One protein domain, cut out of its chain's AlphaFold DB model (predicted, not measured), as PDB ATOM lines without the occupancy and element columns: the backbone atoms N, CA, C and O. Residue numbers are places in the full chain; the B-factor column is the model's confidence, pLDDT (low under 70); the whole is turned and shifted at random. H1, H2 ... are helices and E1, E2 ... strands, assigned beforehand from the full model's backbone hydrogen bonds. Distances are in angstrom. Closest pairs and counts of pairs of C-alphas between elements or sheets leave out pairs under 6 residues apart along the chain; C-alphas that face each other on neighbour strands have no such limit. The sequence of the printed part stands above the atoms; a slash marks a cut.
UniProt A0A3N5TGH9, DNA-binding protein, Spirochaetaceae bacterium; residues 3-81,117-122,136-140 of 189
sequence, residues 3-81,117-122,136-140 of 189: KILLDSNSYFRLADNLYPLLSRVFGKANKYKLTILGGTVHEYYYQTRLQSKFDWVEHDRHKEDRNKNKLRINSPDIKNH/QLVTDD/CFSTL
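What this domain is: This is residues 3 to 81, 117 to 122 and 136 to 140 of the 189 residues of the protein "DNA-binding protein" of Spirochaetaceae bacterium (UniProt A0A3N5TGH9). A small three-stranded parallel sheet has H1 beside it and H5 grazing it, while the short helices H2, H3 and H4 follow one another away from the sheet; residues 74 to 81, of which 76 to 81 belong to H6, stick out alone. The printed part has 90 residues, with six named helices and three named strands in the order E1 H1 E2 H2 H3 H4 H5 H6 E3; the sheet order is E2 E1 E3. It is mixed, helices and strands, and compact, with a radius of gyration of the C-alphas of 13.6 A and spans of 36 by 34 by 27 A.

How they stand to each other: E1, residues 3 to 6, is parallel to E2, residues 32 to 35, with N 4 and O 33 within hydrogen-bond range at 3.0 A. E1 is also parallel to E3, residues 117 to 119, with N 5 and O 117 at 2.8 A. H1, residues 8 to 14, is on the sheet, over none of its strands; its closest C-alphas with E3, Ser 10 and Val 119, are 6.5 A apart. E1, H1 and E2 form a strand-helix-strand unit, parallel neighbour strands with a helix between them along the chain, its crossover right-handed. H2, residues 42 to 46, and H3, residues 48 to 53, only just touch, with 3 pairs of C-alphas within 8 A, and only at the corner; the closest are Tyr 44 and Leu 50, 5.4 A. H4, residues 55 to 58, and H5, residues 60 to 69, are close but not clearly touching, the closest C-alphas, Val 57 and Lys 63, being 7.1 A apart. H5 only grazes the sheet, with residues 65 to 69. H6, residues 76 to 81, is apart from H5. In H1, H3, H5 and H6 every O i to N i+4 pair is within hydrogen-bond range; H2 has 0 of 1, but 2 of 2 O i to N i+3 pairs, and H4 is too short for an i+4 pair.

Where its parts are: E1 begins at C-alpha 3 (-8.468, 49.172, -30.806). H1 measures 10.2 A and H5 14.2 A from first to last C-alpha. E3 ends at C-alpha 119 (0.285, 48.937, -24.173).

The domain as a whole: The farthest C-alphas, Ala 29 and Thr 48, are 42.0 A apart. Residues 82 to 116 and 123 to 135 are not printed; the gaps are 17.4 A and 10.5 A between C-alphas. The link from H1 to E2 is long, 17 residues. No printed residue has a pLDDT under 70.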
ATOM      1  N   LYS A   3      -9.464  50.232 -30.978       96.75
ATOM      2  CA  LYS A   3      -8.468  49.172 -30.806       96.75
ATOM      3  C   LYS A   3      -7.399  49.646 -29.832       96.75
ATOM      4  O   LYS A   3      -7.123  50.839 -29.767       96.75
ATOM      5  N   ILE A   4      -6.846  48.705 -29.085       98.00
ATOM      6  CA  ILE A   4      -5.688  48.912 -28.220       98.00
ATOM      7  C   ILE A   4      -4.695  47.812 -28.589       98.00
ATOM      8  O   ILE A   4      -5.064  46.633 -28.591       98.00
ATOM      9  N   LEU A   5      -3.489  48.205 -28.981       98.50
ATOM     10  CA  LEU A   5      -2.427  47.301 -29.398       98.50
ATOM     11  C   LEU A   5      -1.615  46.868 -28.178       98.50
ATOM     12  O   LEU A   5      -1.214  47.710 -27.385       98.50
ATOM     13  N   LEU A   6      -1.381  45.567 -28.033       98.56
ATOM     14  CA  LEU A   6      -0.459  45.023 -27.040       98.56
ATOM     15  C   LEU A   6       0.869  44.684 -27.719       98.56
ATOM     16  O   LEU A   6       0.867  44.022 -28.766       98.56
ATOM     17  N   ASP A   7       1.976  45.089 -27.103       97.06
ATOM     18  CA  ASP A   7       3.292  44.545 -27.425       97.06
ATOM     19  C   ASP A   7       3.430  43.081 -26.945       97.06
ATOM     20  O   ASP A   7       2.505  42.478 -26.382       97.06
ATOM     21  N   SER A   8       4.593  42.475 -27.197       95.38
ATOM     22  CA  SER A   8       4.884  41.094 -26.784       95.38
ATOM     23  C   SER A   8       4.813  40.920 -25.271       95.38
ATOM     24  O   SER A   8       4.200  39.967 -24.785       95.38
ATOM     25  N   ASN A   9       5.413  41.848 -24.525       93.44
ATOM     26  CA  ASN A   9       5.537  41.761 -23.078       93.44
ATOM     27  C   ASN A   9       4.160  41.811 -22.392       93.44
ATOM     28  O   ASN A   9       3.773  40.876 -21.684       93.44
ATOM     29  N   SER A  10       3.371  42.839 -22.701       96.81
ATOM     30  CA  SER A  10       2.026  43.037 -22.158       96.81
ATOM     31  C   SER A  10       1.100  41.886 -22.548       96.81
ATOM     32  O   SER A  10       0.302  41.413 -21.737       96.81
ATOM     33  N   TYR A  11       1.219  41.370 -23.780       97.50
ATOM     34  CA  TYR A  11       0.461  40.193 -24.198       97.50
ATOM     35  C   TYR A  11       0.806  38.958 -23.348       97.50
ATOM     36  O   TYR A  11      -0.110  38.304 -22.838       97.50
ATOM     37  N   PHE A  12       2.092  38.639 -23.160       96.25
ATOM     38  CA  PHE A  12       2.500  37.474 -22.366       96.25
ATOM     39  C   PHE A  12       2.082  37.584 -20.898       96.25
ATOM     40  O   PHE A  12       1.646  36.597 -20.306       96.25
ATOM     41  N   ARG A  13       2.126  38.788 -20.328       95.81
ATOM     42  CA  ARG A  13       1.697  39.040 -18.947       95.81
ATOM     43  C   ARG A  13       0.203  38.832 -18.714       95.81
ATOM     44  O   ARG A  13      -0.194  38.536 -17.588       95.81
ATOM     45  N   LEU A  14      -0.633  38.996 -19.738       97.38
ATOM     46  CA  LEU A  14      -2.089  39.054 -19.572       97.38
ATOM     47  C   LEU A  14      -2.843  37.839 -20.118       97.38
ATOM     48  O   LEU A  14      -3.889  37.476 -19.575       97.38
ATOM     49  N   ALA A  15      -2.373  37.250 -21.218       96.31
ATOM     50  CA  ALA A  15      -3.233  36.437 -22.078       96.31
ATOM     51  C   ALA A  15      -3.746  35.137 -21.449       96.31
ATOM     52  O   ALA A  15      -4.847  34.713 -21.799       96.31
ATOM     53  N   ASP A  16      -2.999  34.537 -20.521       95.31
ATOM     54  CA  ASP A  16      -3.419  33.284 -19.886       95.31
ATOM     55  C   ASP A  16      -4.483  33.511 -18.799       95.31
ATOM     56  O   ASP A  16      -5.570  32.932 -18.849       95.31
ATOM     57  N   ASN A  17      -4.232  34.427 -17.857       94.81
ATOM     58  CA  ASN A  17      -5.149  34.693 -16.737       94.81
ATOM     59  C   ASN A  17      -6.434  35.418 -17.143       94.81
ATOM     60  O   ASN A  17      -7.454  35.313 -16.458       94.81
ATOM     61  N   LEU A  18      -6.394  36.165 -18.246       96.06
ATOM     62  CA  LEU A  18      -7.547  36.892 -18.775       96.06
ATOM     63  C   LEU A  18      -8.156  36.219 -20.009       96.06
ATOM     64  O   LEU A  18      -8.895  36.869 -20.753       96.06
ATOM     65  N   TYR A  19      -7.866  34.935 -20.229       95.19
ATOM     66  CA  TYR A  19      -8.385  34.194 -21.369       95.19
ATOM     67  C   TYR A  19      -9.934  34.173 -21.410       95.19
ATOM     68  O   TYR A  19     -10.569  33.851 -20.401       95.19
ATOM     69  N   PRO A  20     -10.567  34.411 -22.581       95.44
ATOM     70  CA  PRO A  20      -9.956  34.889 -23.822       95.44
ATOM     71  C   PRO A  20      -9.654  36.392 -23.755       95.44
ATOM     72  O   PRO A  20     -10.559  37.207 -23.557       95.44
ATOM     73  N   LEU A  21      -8.393  36.768 -23.982       97.00
ATOM     74  CA  LEU A  21      -7.955  38.159 -23.861       97.00
ATOM     75  C   LEU A  21      -8.289  38.981 -25.111       97.00
ATOM     76  O   LEU A  21      -8.740  40.115 -24.990       97.00
ATOM     77  N   LEU A  22      -8.055  38.445 -26.311       97.56
ATOM     78  CA  LEU A  22      -8.126  39.233 -27.548       97.56
ATOM     79  C   LEU A  22      -9.502  39.166 -28.223       97.56
ATOM     80  O   LEU A  22      -9.914  40.098 -28.919       97.56
ATOM     81  N   SER A  23     -10.234  38.067 -28.026       95.69
ATOM     82  CA  SER A  23     -11.591  37.910 -28.566       95.69
ATOM     83  C   SER A  23     -12.643  38.721 -27.811       95.69
ATOM     84  O   SER A  23     -13.725  38.950 -28.355       95.69
ATOM     85  N   ARG A  24     -12.355  39.161 -26.578       93.50
ATOM     86  CA  ARG A  24     -13.299  39.949 -25.779       93.50
ATOM     87  C   ARG A  24     -13.373  41.398 -26.268       93.50
ATOM     88  O   ARG A  24     -12.390  41.987 -26.716       93.50
ATOM     89  N   VAL A  25     -14.561  41.977 -26.147       95.75
ATOM     90  CA  VAL A  25     -14.789  43.418 -26.290       95.75
ATOM     91  C   VAL A  25     -15.215  43.930 -24.930       95.75
ATOM     92  O   VAL A  25     -16.135  43.369 -24.338       95.75
ATOM     93  N   PHE A  26     -14.588  45.003 -24.469       95.50
ATOM     94  CA  PHE A  26     -14.870  45.581 -23.162       95.50
ATOM     95  C   PHE A  26     -15.286  47.045 -23.253       95.50
ATOM     96  O   PHE A  26     -15.176  47.673 -24.309       95.50
ATOM     97  N   GLY A  27     -15.807  47.576 -22.149       93.62
ATOM     98  CA  GLY A  27     -16.288  48.947 -22.066       93.62
ATOM     99  C   GLY A  27     -17.781  49.111 -22.322       93.62
ATOM    100  O   GLY A  27     -18.348  48.529 -23.255       93.62
ATOM    101  N   LYS A  28     -18.452  49.899 -21.474       84.75
ATOM    102  CA  LYS A  28     -19.892  50.188 -21.608       84.75
ATOM    103  C   LYS A  28     -20.120  51.374 -22.539       84.75
ATOM    104  O   LYS A  28     -20.831  51.229 -23.532       84.75
ATOM    105  N   ALA A  29     -19.486  52.510 -22.240       86.06
ATOM    106  CA  ALA A  29     -19.637  53.752 -23.002       86.06
ATOM    107  C   ALA A  29     -18.818  53.738 -24.301       86.06
ATOM    108  O   ALA A  29     -19.317  54.086 -25.369       86.06
ATOM    109  N   ASN A  30     -17.568  53.282 -24.221       90.19
ATOM    110  CA  ASN A  30     -16.690  53.098 -25.368       90.19
ATOM    111  C   ASN A  30     -16.391  51.610 -25.527       90.19
ATOM    112  O   ASN A  30     -15.984  50.965 -24.573       90.19
ATOM    113  N   LYS A  31     -16.567  51.058 -26.730       95.38
ATOM    114  CA  LYS A  31     -16.213  49.658 -27.008       95.38
ATOM    115  C   LYS A  31     -14.743  49.552 -27.385       95.38
ATOM    116  O   LYS A  31     -14.360  50.088 -28.432       95.38
ATOM    117  N   TYR A  32     -13.971  48.838 -26.575       96.62
ATOM    118  CA  TYR A  32     -12.551  48.563 -26.758       96.62
ATOM    119  C   TYR A  32     -12.316  47.113 -27.164       96.62
ATOM    120  O   TYR A  32     -13.013  46.208 -26.706       96.62
ATOM    121  N   LYS A  33     -11.315  46.898 -28.013       97.19
ATOM    122  CA  LYS A  33     -10.852  45.567 -28.390       97.19
ATOM    123  C   LYS A  33      -9.331  45.518 -28.371       97.19
ATOM    124  O   LYS A  33      -8.688  46.333 -29.033       97.19
ATOM    125  N   LEU A  34      -8.790  44.548 -27.640       98.25
ATOM    126  CA  LEU A  34      -7.357  44.280 -27.613       98.25
ATOM    127  C   LEU A  34      -6.934  43.569 -28.899       98.25
ATOM    128  O   LEU A  34      -7.670  42.745 -29.450       98.25
ATOM    129  N   THR A  35      -5.760  43.914 -29.406       98.19
ATOM    130  CA  THR A  35      -5.192  43.328 -30.620       98.19
ATOM    131  C   THR A  35      -3.677  43.222 -30.491       98.19
ATOM    132  O   THR A  35      -3.083  43.815 -29.598       98.19
ATOM    133  N   ILE A  36      -3.068  42.443 -31.378       98.25
ATOM    134  CA  ILE A  36      -1.626  42.187 -31.433       98.25
ATOM    135  C   ILE A  36      -1.161  42.236 -32.888       98.25
ATOM    136  O   ILE A  36      -1.981  42.059 -33.797       98.25
ATOM    137  N   LEU A  37       0.134  42.411 -33.135       97.69
ATOM    138  CA  LEU A  37       0.694  42.253 -34.477       97.69
ATOM    139  C   LEU A  37       0.986  40.780 -34.801       97.69
ATOM    140  O   LEU A  37       0.864  39.874 -33.975       97.69
ATOM    141  N   GLY A  38       1.347  40.512 -36.058       94.81
ATOM    142  CA  GLY A  38       1.710  39.166 -36.505       94.81
ATOM    143  C   GLY A  38       2.955  38.607 -35.807       94.81
ATOM    144  O   GLY A  38       3.000  37.400 -35.564       94.81
ATOM    145  N   GLY A  39       3.909  39.484 -35.469       93.19
ATOM    146  CA  GLY A  39       5.211  39.158 -34.881       93.19
ATOM    147  C   GLY A  39       5.250  39.035 -33.354       93.19
ATOM    148  O   GLY A  39       6.287  38.665 -32.821       93.19
ATOM    149  N   THR A  40       4.137  39.246 -32.641       94.94
ATOM    150  CA  THR A  40       4.089  39.300 -31.158       94.94
ATOM    151  C   THR A  40       4.653  38.063 -30.451       94.94
ATOM    152  O   THR A  40       5.103  38.134 -29.317       94.94
ATOM    153  N   VAL A  41       4.630  36.898 -31.099       94.69
ATOM    154  CA  VAL A  41       5.181  35.654 -30.531       94.69
ATOM    155  C   VAL A  41       6.441  35.180 -31.251       94.69
ATOM    156  O   VAL A  41       6.872  34.052 -31.048       94.69
ATOM    157  N   HIS A  42       7.031  36.008 -32.118       92.38
ATOM    158  CA  HIS A  42       8.209  35.627 -32.894       92.38
ATOM    159  C   HIS A  42       9.362  35.279 -31.959       92.38
ATOM    160  O   HIS A  42       9.872  34.168 -32.030       92.38
ATOM    161  N   GLU A  43       9.706  36.164 -31.020       87.56
ATOM    162  CA  GLU A  43      10.807  35.948 -30.070       87.56
ATOM    163  C   GLU A  43      10.628  34.700 -29.202       87.56
ATOM    164  O   GLU A  43      11.595  33.982 -28.934       87.56
ATOM    165  N   TYR A  44       9.385  34.392 -28.823       92.50
ATOM    166  CA  TYR A  44       9.050  33.187 -28.066       92.50
ATOM    167  C   TYR A  44       9.550  31.915 -28.769       92.50
ATOM    168  O   TYR A  44      10.076  31.014 -28.119       92.50
ATOM    169  N   TYR A  45       9.475  31.838 -30.100       91.06
ATOM    170  CA  TYR A  45       9.919  30.649 -30.836       91.06
ATOM    171  C   TYR A  45      11.440  30.448 -30.856       91.06
ATOM    172  O   TYR A  45      11.889  29.328 -31.096       91.06
ATOM    173  N   TYR A  46      12.227  31.483 -30.559       90.19
ATOM    174  CA  TYR A  46      13.693  31.410 -30.571       90.19
ATOM    175  C   TYR A  46      14.308  31.414 -29.169       90.19
ATOM    176  O   TYR A  46      15.440  30.966 -29.000       90.19
ATOM    177  N   GLN A  47      13.582  31.883 -28.150       90.81
ATOM    178  CA  GLN A  47      14.082  31.955 -26.778       90.81
ATOM    179  C   GLN A  47      13.548  30.801 -25.921       90.81
ATOM    180  O   GLN A  47      12.421  30.848 -25.430       90.81
ATOM    181  N   THR A  48      14.391  29.803 -25.628       91.19
ATOM    182  CA  THR A  48      14.044  28.681 -24.727       91.19
ATOM    183  C   THR A  48      13.525  29.164 -23.372       91.19
ATOM    184  O   THR A  48      12.574  28.603 -22.838       91.19
ATOM    185  N   ARG A  49      14.096  30.252 -22.839       92.25
ATOM    186  CA  ARG A  49      13.647  30.869 -21.583       92.25
ATOM    187  C   ARG A  49      12.173  31.286 -21.641       92.25
ATOM    188  O   ARG A  49      11.444  31.009 -20.698       92.25
ATOM    189  N   LEU A  50      11.734  31.918 -22.735       92.56
ATOM    190  CA  LEU A  50      10.333  32.313 -22.911       92.56
ATOM    191  C   LEU A  50       9.423  31.093 -23.071       92.56
ATOM    192  O   LEU A  50       8.331  31.088 -22.517       92.56
ATOM    193  N   GLN A  51       9.887  30.042 -23.750       93.62
ATOM    194  CA  GLN A  51       9.137  28.787 -23.907       93.62
ATOM    195  C   GLN A  51       8.905  28.076 -22.581       93.62
ATOM    196  O   GLN A  51       7.812  27.584 -22.328       93.62
ATOM    197  N   SER A  52       9.920  28.043 -21.717       91.12
ATOM    198  CA  SER A  52       9.779  27.481 -20.374       91.12
ATOM    199  C   SER A  52       8.897  28.347 -19.470       91.12
ATOM    200  O   SER A  52       8.190  27.806 -18.629       91.12
ATOM    201  N   LYS A  53       8.942  29.677 -19.636       93.00
ATOM    202  CA  LYS A  53       8.186  30.644 -18.824       93.00
ATOM    203  C   LYS A  53       6.703  30.718 -19.210       93.00
ATOM    204  O   LYS A  53       5.853  30.879 -18.345       93.00
ATOM    205  N   PHE A  54       6.397  30.614 -20.501       93.88
ATOM    206  CA  PHE A  54       5.061  30.824 -21.060       93.88
ATOM    207  C   PHE A  54       4.598  29.613 -21.883       93.88
ATOM    208  O   PHE A  54       4.219  29.745 -23.047       93.88
ATOM    209  N   ASP A  55       4.625  28.425 -21.279       91.94
ATOM    210  CA  ASP A  55       4.235  27.153 -21.911       91.94
ATOM    211  C   ASP A  55       2.837  27.195 -22.565       91.94
ATOM    212  O   ASP A  55       2.597  26.620 -23.633       91.94
ATOM    213  N   TRP A  56       1.933  27.977 -21.976       94.31
ATOM    214  CA  TRP A  56       0.574  28.190 -22.439       94.31
ATOM    215  C   TRP A  56       0.477  28.826 -23.829       94.31
ATOM    216  O   TRP A  56      -0.563  28.680 -24.485       94.31
ATOM    217  N   VAL A  57       1.518  29.518 -24.313       95.25
ATOM    218  CA  VAL A  57       1.517  30.202 -25.620       95.25
ATOM    219  C   VAL A  57       1.207  29.222 -26.746       95.25
ATOM    220  O   VAL A  57       0.508  29.590 -27.702       95.25
ATOM    221  N   GLU A  58       1.660  27.975 -26.616       94.75
ATOM    222  CA  GLU A  58       1.460  26.922 -27.607       94.75
ATOM    223  C   GLU A  58       0.129  26.171 -27.476       94.75
ATOM    224  O   GLU A  58      -0.216  25.415 -28.389       94.75
ATOM    225  N   HIS A  59      -0.652  26.406 -26.417       96.81
ATOM    226  CA  HIS A  59      -1.987  25.822 -26.286       96.81
ATOM    227  C   HIS A  59      -2.912  26.315 -27.409       96.81
ATOM    228  O   HIS A  59      -2.986  27.516 -27.699       96.81
ATOM    229  N   ASP A  60      -3.687  25.396 -27.992       96.81
ATOM    230  CA  ASP A  60      -4.570  25.673 -29.134       96.81
ATOM    231  C   ASP A  60      -5.528  26.835 -28.863       96.81
ATOM    232  O   ASP A  60      -5.702  27.715 -29.709       96.81
ATOM    233  N   ARG A  61      -6.055  26.923 -27.635       95.94
ATOM    234  CA  ARG A  61      -6.955  28.002 -27.210       95.94
ATOM    235  C   ARG A  61      -6.347  29.397 -27.419       95.94
ATOM    236  O   ARG A  61      -7.041  30.308 -27.868       95.94
ATOM    237  N   HIS A  62      -5.052  29.561 -27.135       97.25
ATOM    238  CA  HIS A  62      -4.349  30.836 -27.275       97.25
ATOM    239  C   HIS A  62      -3.910  31.079 -28.715       97.25
ATOM    240  O   HIS A  62      -3.977  32.211 -29.189       97.25
ATOM    241  N   LYS A  63      -3.506  30.031 -29.445       96.38
ATOM    242  CA  LYS A  63      -3.227  30.125 -30.887       96.38
ATOM    243  C   LYS A  63      -4.453  30.610 -31.654       96.38
ATOM    244  O   LYS A  63      -4.339  31.505 -32.492       96.38
ATOM    245  N   GLU A  64      -5.623  30.056 -31.352       96.69
ATOM    246  CA  GLU A  64      -6.885  30.477 -31.950       96.69
ATOM    247  C   GLU A  64      -7.232  31.931 -31.621       96.69
ATOM    248  O   GLU A  64      -7.573  32.688 -32.534       96.69
ATOM    249  N   ASP A  65      -7.121  32.326 -30.347       97.44
ATOM    250  CA  ASP A  65      -7.398  33.696 -29.906       97.44
ATOM    251  C   ASP A  65      -6.471  34.701 -30.607       97.44
ATOM    252  O   ASP A  65      -6.942  35.685 -31.182       97.44
ATOM    253  N   ARG A  66      -5.164  34.408 -30.687       96.31
ATOM    254  CA  ARG A  66      -4.196  35.223 -31.438       96.31
ATOM    255  C   ARG A  66      -4.538  35.300 -32.919       96.31
ATOM    256  O   ARG A  66      -4.659  36.389 -33.473       96.31
ATOM    257  N   ASN A  67      -4.709  34.159 -33.587       94.94
ATOM    258  CA  ASN A  67      -4.887  34.117 -35.040       94.94
ATOM    259  C   ASN A  67      -6.148  34.853 -35.513       94.94
ATOM    260  O   ASN A  67      -6.131  35.468 -36.584       94.94
ATOM    261  N   LYS A  68      -7.220  34.831 -34.711       95.25
ATOM    262  CA  LYS A  68      -8.472  35.544 -35.003       95.25
ATOM    263  C   LYS A  68      -8.373  37.054 -34.753       95.25
ATOM    264  O   LYS A  68      -9.106  37.807 -35.390       95.25
ATOM    265  N   ASN A  69      -7.481  37.502 -33.865       96.56
ATOM    266  CA  ASN A  69      -7.472  38.881 -33.359       96.56
ATOM    267  C   ASN A  69      -6.185  39.673 -33.641       96.56
ATOM    268  O   ASN A  69      -6.018  40.773 -33.109       96.56
ATOM    269  N   LYS A  70      -5.313  39.168 -34.522       96.69
ATOM    270  CA  LYS A  70      -4.214  39.950 -35.107       96.69
ATOM    271  C   LYS A  70      -4.741  41.191 -35.826       96.69
ATOM    272  O   LYS A  70      -5.710  41.117 -36.591       96.69
ATOM    273  N   LEU A  71      -4.067  42.313 -35.625       96.44
ATOM    274  CA  LEU A  71      -4.322  43.543 -36.346       96.44
ATOM    275  C   LEU A  71      -3.951  43.337 -37.814       96.44
ATOM    276  O   LEU A  71      -2.834  42.950 -38.148       96.44
ATOM    277  N   ARG A  72      -4.918  43.564 -38.703       92.25
ATOM    278  CA  ARG A  72      -4.712  43.479 -40.150       92.25
ATOM    279  C   ARG A  72      -4.756  44.873 -40.747       92.25
ATOM    280  O   ARG A  72      -5.819  45.496 -40.771       92.25
ATOM    281  N   ILE A  73      -3.614  45.331 -41.244       91.88
ATOM    282  CA  ILE A  73      -3.518  46.534 -42.067       91.88
ATOM    283  C   ILE A  73      -3.719  46.090 -43.517       91.88
ATOM    284  O   ILE A  73      -2.869  45.428 -44.108       91.88
ATOM    285  N   ASN A  74      -4.898  46.365 -44.072       89.94
ATOM    286  CA  ASN A  74      -5.237  45.921 -45.427       89.94
ATOM    287  C   ASN A  74      -4.869  46.954 -46.498       89.94
ATOM    288  O   ASN A  74      -4.679  46.568 -47.646       89.94
ATOM    289  N   SER A  75      -4.765  48.235 -46.131       94.50
ATOM    290  CA  SER A  75      -4.366  49.296 -47.057       94.50
ATOM    291  C   SER A  75      -2.854  49.230 -47.309       94.50
ATOM    292  O   SER A  75      -2.099  49.307 -46.336       94.50
ATOM    293  N   PRO A  76      -2.400  49.083 -48.568       94.56
ATOM    294  CA  PRO A  76      -0.981  49.169 -48.909       94.56
ATOM    295  C   PRO A  76      -0.368  50.518 -48.528       94.56
ATOM    296  O   PRO A  76       0.741  50.542 -48.014       94.56
ATOM    297  N   ASP A  77      -1.111  51.615 -48.690       95.94
ATOM    298  CA  ASP A  77      -0.612  52.955 -48.367       95.94
ATOM    299  C   ASP A  77      -0.314  53.084 -46.869       95.94
ATOM    300  O   ASP A  77       0.764  53.520 -46.487       95.94
ATOM    301  N   ILE A  78      -1.220  52.597 -46.011       95.06
ATOM    302  CA  ILE A  78      -1.000  52.603 -44.555       95.06
ATOM    303  C   ILE A  78       0.190  51.712 -44.181       95.06
ATOM    304  O   ILE A  78       0.946  52.053 -43.284       95.06
ATOM    305  N   LYS A  79       0.378  50.574 -44.862       95.75
ATOM    306  CA  LYS A  79       1.557  49.726 -44.631       95.75
ATOM    307  C   LYS A  79       2.854  50.456 -44.955       95.75
ATOM    308  O   LYS A  79       3.772  50.393 -44.152       95.75
ATOM    309  N   ASN A  80       2.899  51.155 -46.087       97.19
ATOM    310  CA  ASN A  80       4.072  51.934 -46.472       97.19
ATOM    311  C   ASN A  80       4.346  53.045 -45.452       97.19
ATOM    312  O   ASN A  80       5.480  53.183 -45.018       97.19
ATOM    313  N   HIS A  81       3.309  53.757 -44.993       97.81
ATOM    314  CA  HIS A  81       3.462  54.755 -43.934       97.81
ATOM    315  C   HIS A  81       4.003  54.152 -42.632       97.81
ATOM    316  O   HIS A  81       4.929  54.703 -42.051       97.81
ATOM    317  N   GLN A 117      -4.022  53.329 -29.189       97.25
ATOM    318  CA  GLN A 117      -3.229  53.211 -27.965       97.25
ATOM    319  C   GLN A 117      -2.324  51.980 -28.036       97.25
ATOM    320  O   GLN A 117      -2.795  50.903 -28.427       97.25
ATOM    321  N   LEU A 118      -1.078  52.131 -27.595       98.56
ATOM    322  CA  LEU A 118      -0.148  51.031 -27.352       98.56
ATOM    323  C   LEU A 118      -0.137  50.678 -25.860       98.56
ATOM    324  O   LEU A 118      -0.299  51.546 -25.008       98.56
ATOM    325  N   VAL A 119       0.041  49.403 -25.539       98.56
ATOM    326  CA  VAL A 119       0.285  48.937 -24.173       98.56
ATOM    327  C   VAL A 119       1.672  48.335 -24.124       98.56
ATOM    328  O   VAL A 119       1.962  47.416 -24.896       98.56
ATOM    329  N   THR A 120       2.506  48.881 -23.246       97.69
ATOM    330  CA  THR A 120       3.878  48.437 -23.022       97.69
ATOM    331  C   THR A 120       4.329  48.819 -21.614       97.69
ATOM    332  O   THR A 120       3.929  49.849 -21.077       97.69
ATOM    333  N   ASP A 121       5.172  47.982 -21.019       96.31
ATOM    334  CA  ASP A 121       5.894  48.294 -19.781       96.31
ATOM    335  C   ASP A 121       7.398  48.521 -20.043       96.31
ATOM    336  O   ASP A 121       8.176  48.617 -19.090       96.31
ATOM    337  N   ASP A 122       7.825  48.536 -21.313       95.88
ATOM    338  CA  ASP A 122       9.224  48.727 -21.688       95.88
ATOM    339  C   ASP A 122       9.623  50.200 -21.538       95.88
ATOM    340  O   ASP A 122       9.007  51.099 -22.108       95.88
ATOM    341  N   CYS A 136       0.555  55.828 -24.703       97.12
ATOM    342  CA  CYS A 136       0.763  54.484 -24.179       97.12
ATOM    343  C   CYS A 136       0.032  54.271 -22.848       97.12
ATOM    344  O   CYS A 136      -0.165  55.206 -22.071       97.12
ATOM    345  N   PHE A 137      -0.327  53.019 -22.574       96.69
ATOM    346  CA  PHE A 137      -0.648  52.530 -21.237       96.69
ATOM    347  C   PHE A 137       0.429  51.551 -20.778       96.69
ATOM    348  O   PHE A 137       0.893  50.721 -21.556       96.69
ATOM    349  N   SER A 138       0.729  51.557 -19.488       97.06
ATOM    350  CA  SER A 138       1.295  50.387 -18.821       97.06
ATOM    351  C   SER A 138       0.282  49.237 -18.779       97.06
ATOM    352  O   SER A 138      -0.941  49.428 -18.874       97.06
ATOM    353  N   THR A 139       0.766  48.018 -18.550       97.75
ATOM    354  CA  THR A 139      -0.106  46.853 -18.346       97.75
ATOM    355  C   THR A 139      -1.050  47.061 -17.155       97.75
ATOM    356  O   THR A 139      -2.219  46.661 -17.203       97.75
ATOM    357  N   LEU A 140      -0.587  47.720 -16.087       97.94
ATOM    358  CA  LEU A 140      -1.416  48.025 -14.917       97.94
ATOM    359  C   LEU A 140      -2.502  49.063 -15.224       97.94
ATOM    360  O   LEU A 140      -3.638  48.903 -14.773       97.94
TER     361      LEU A 140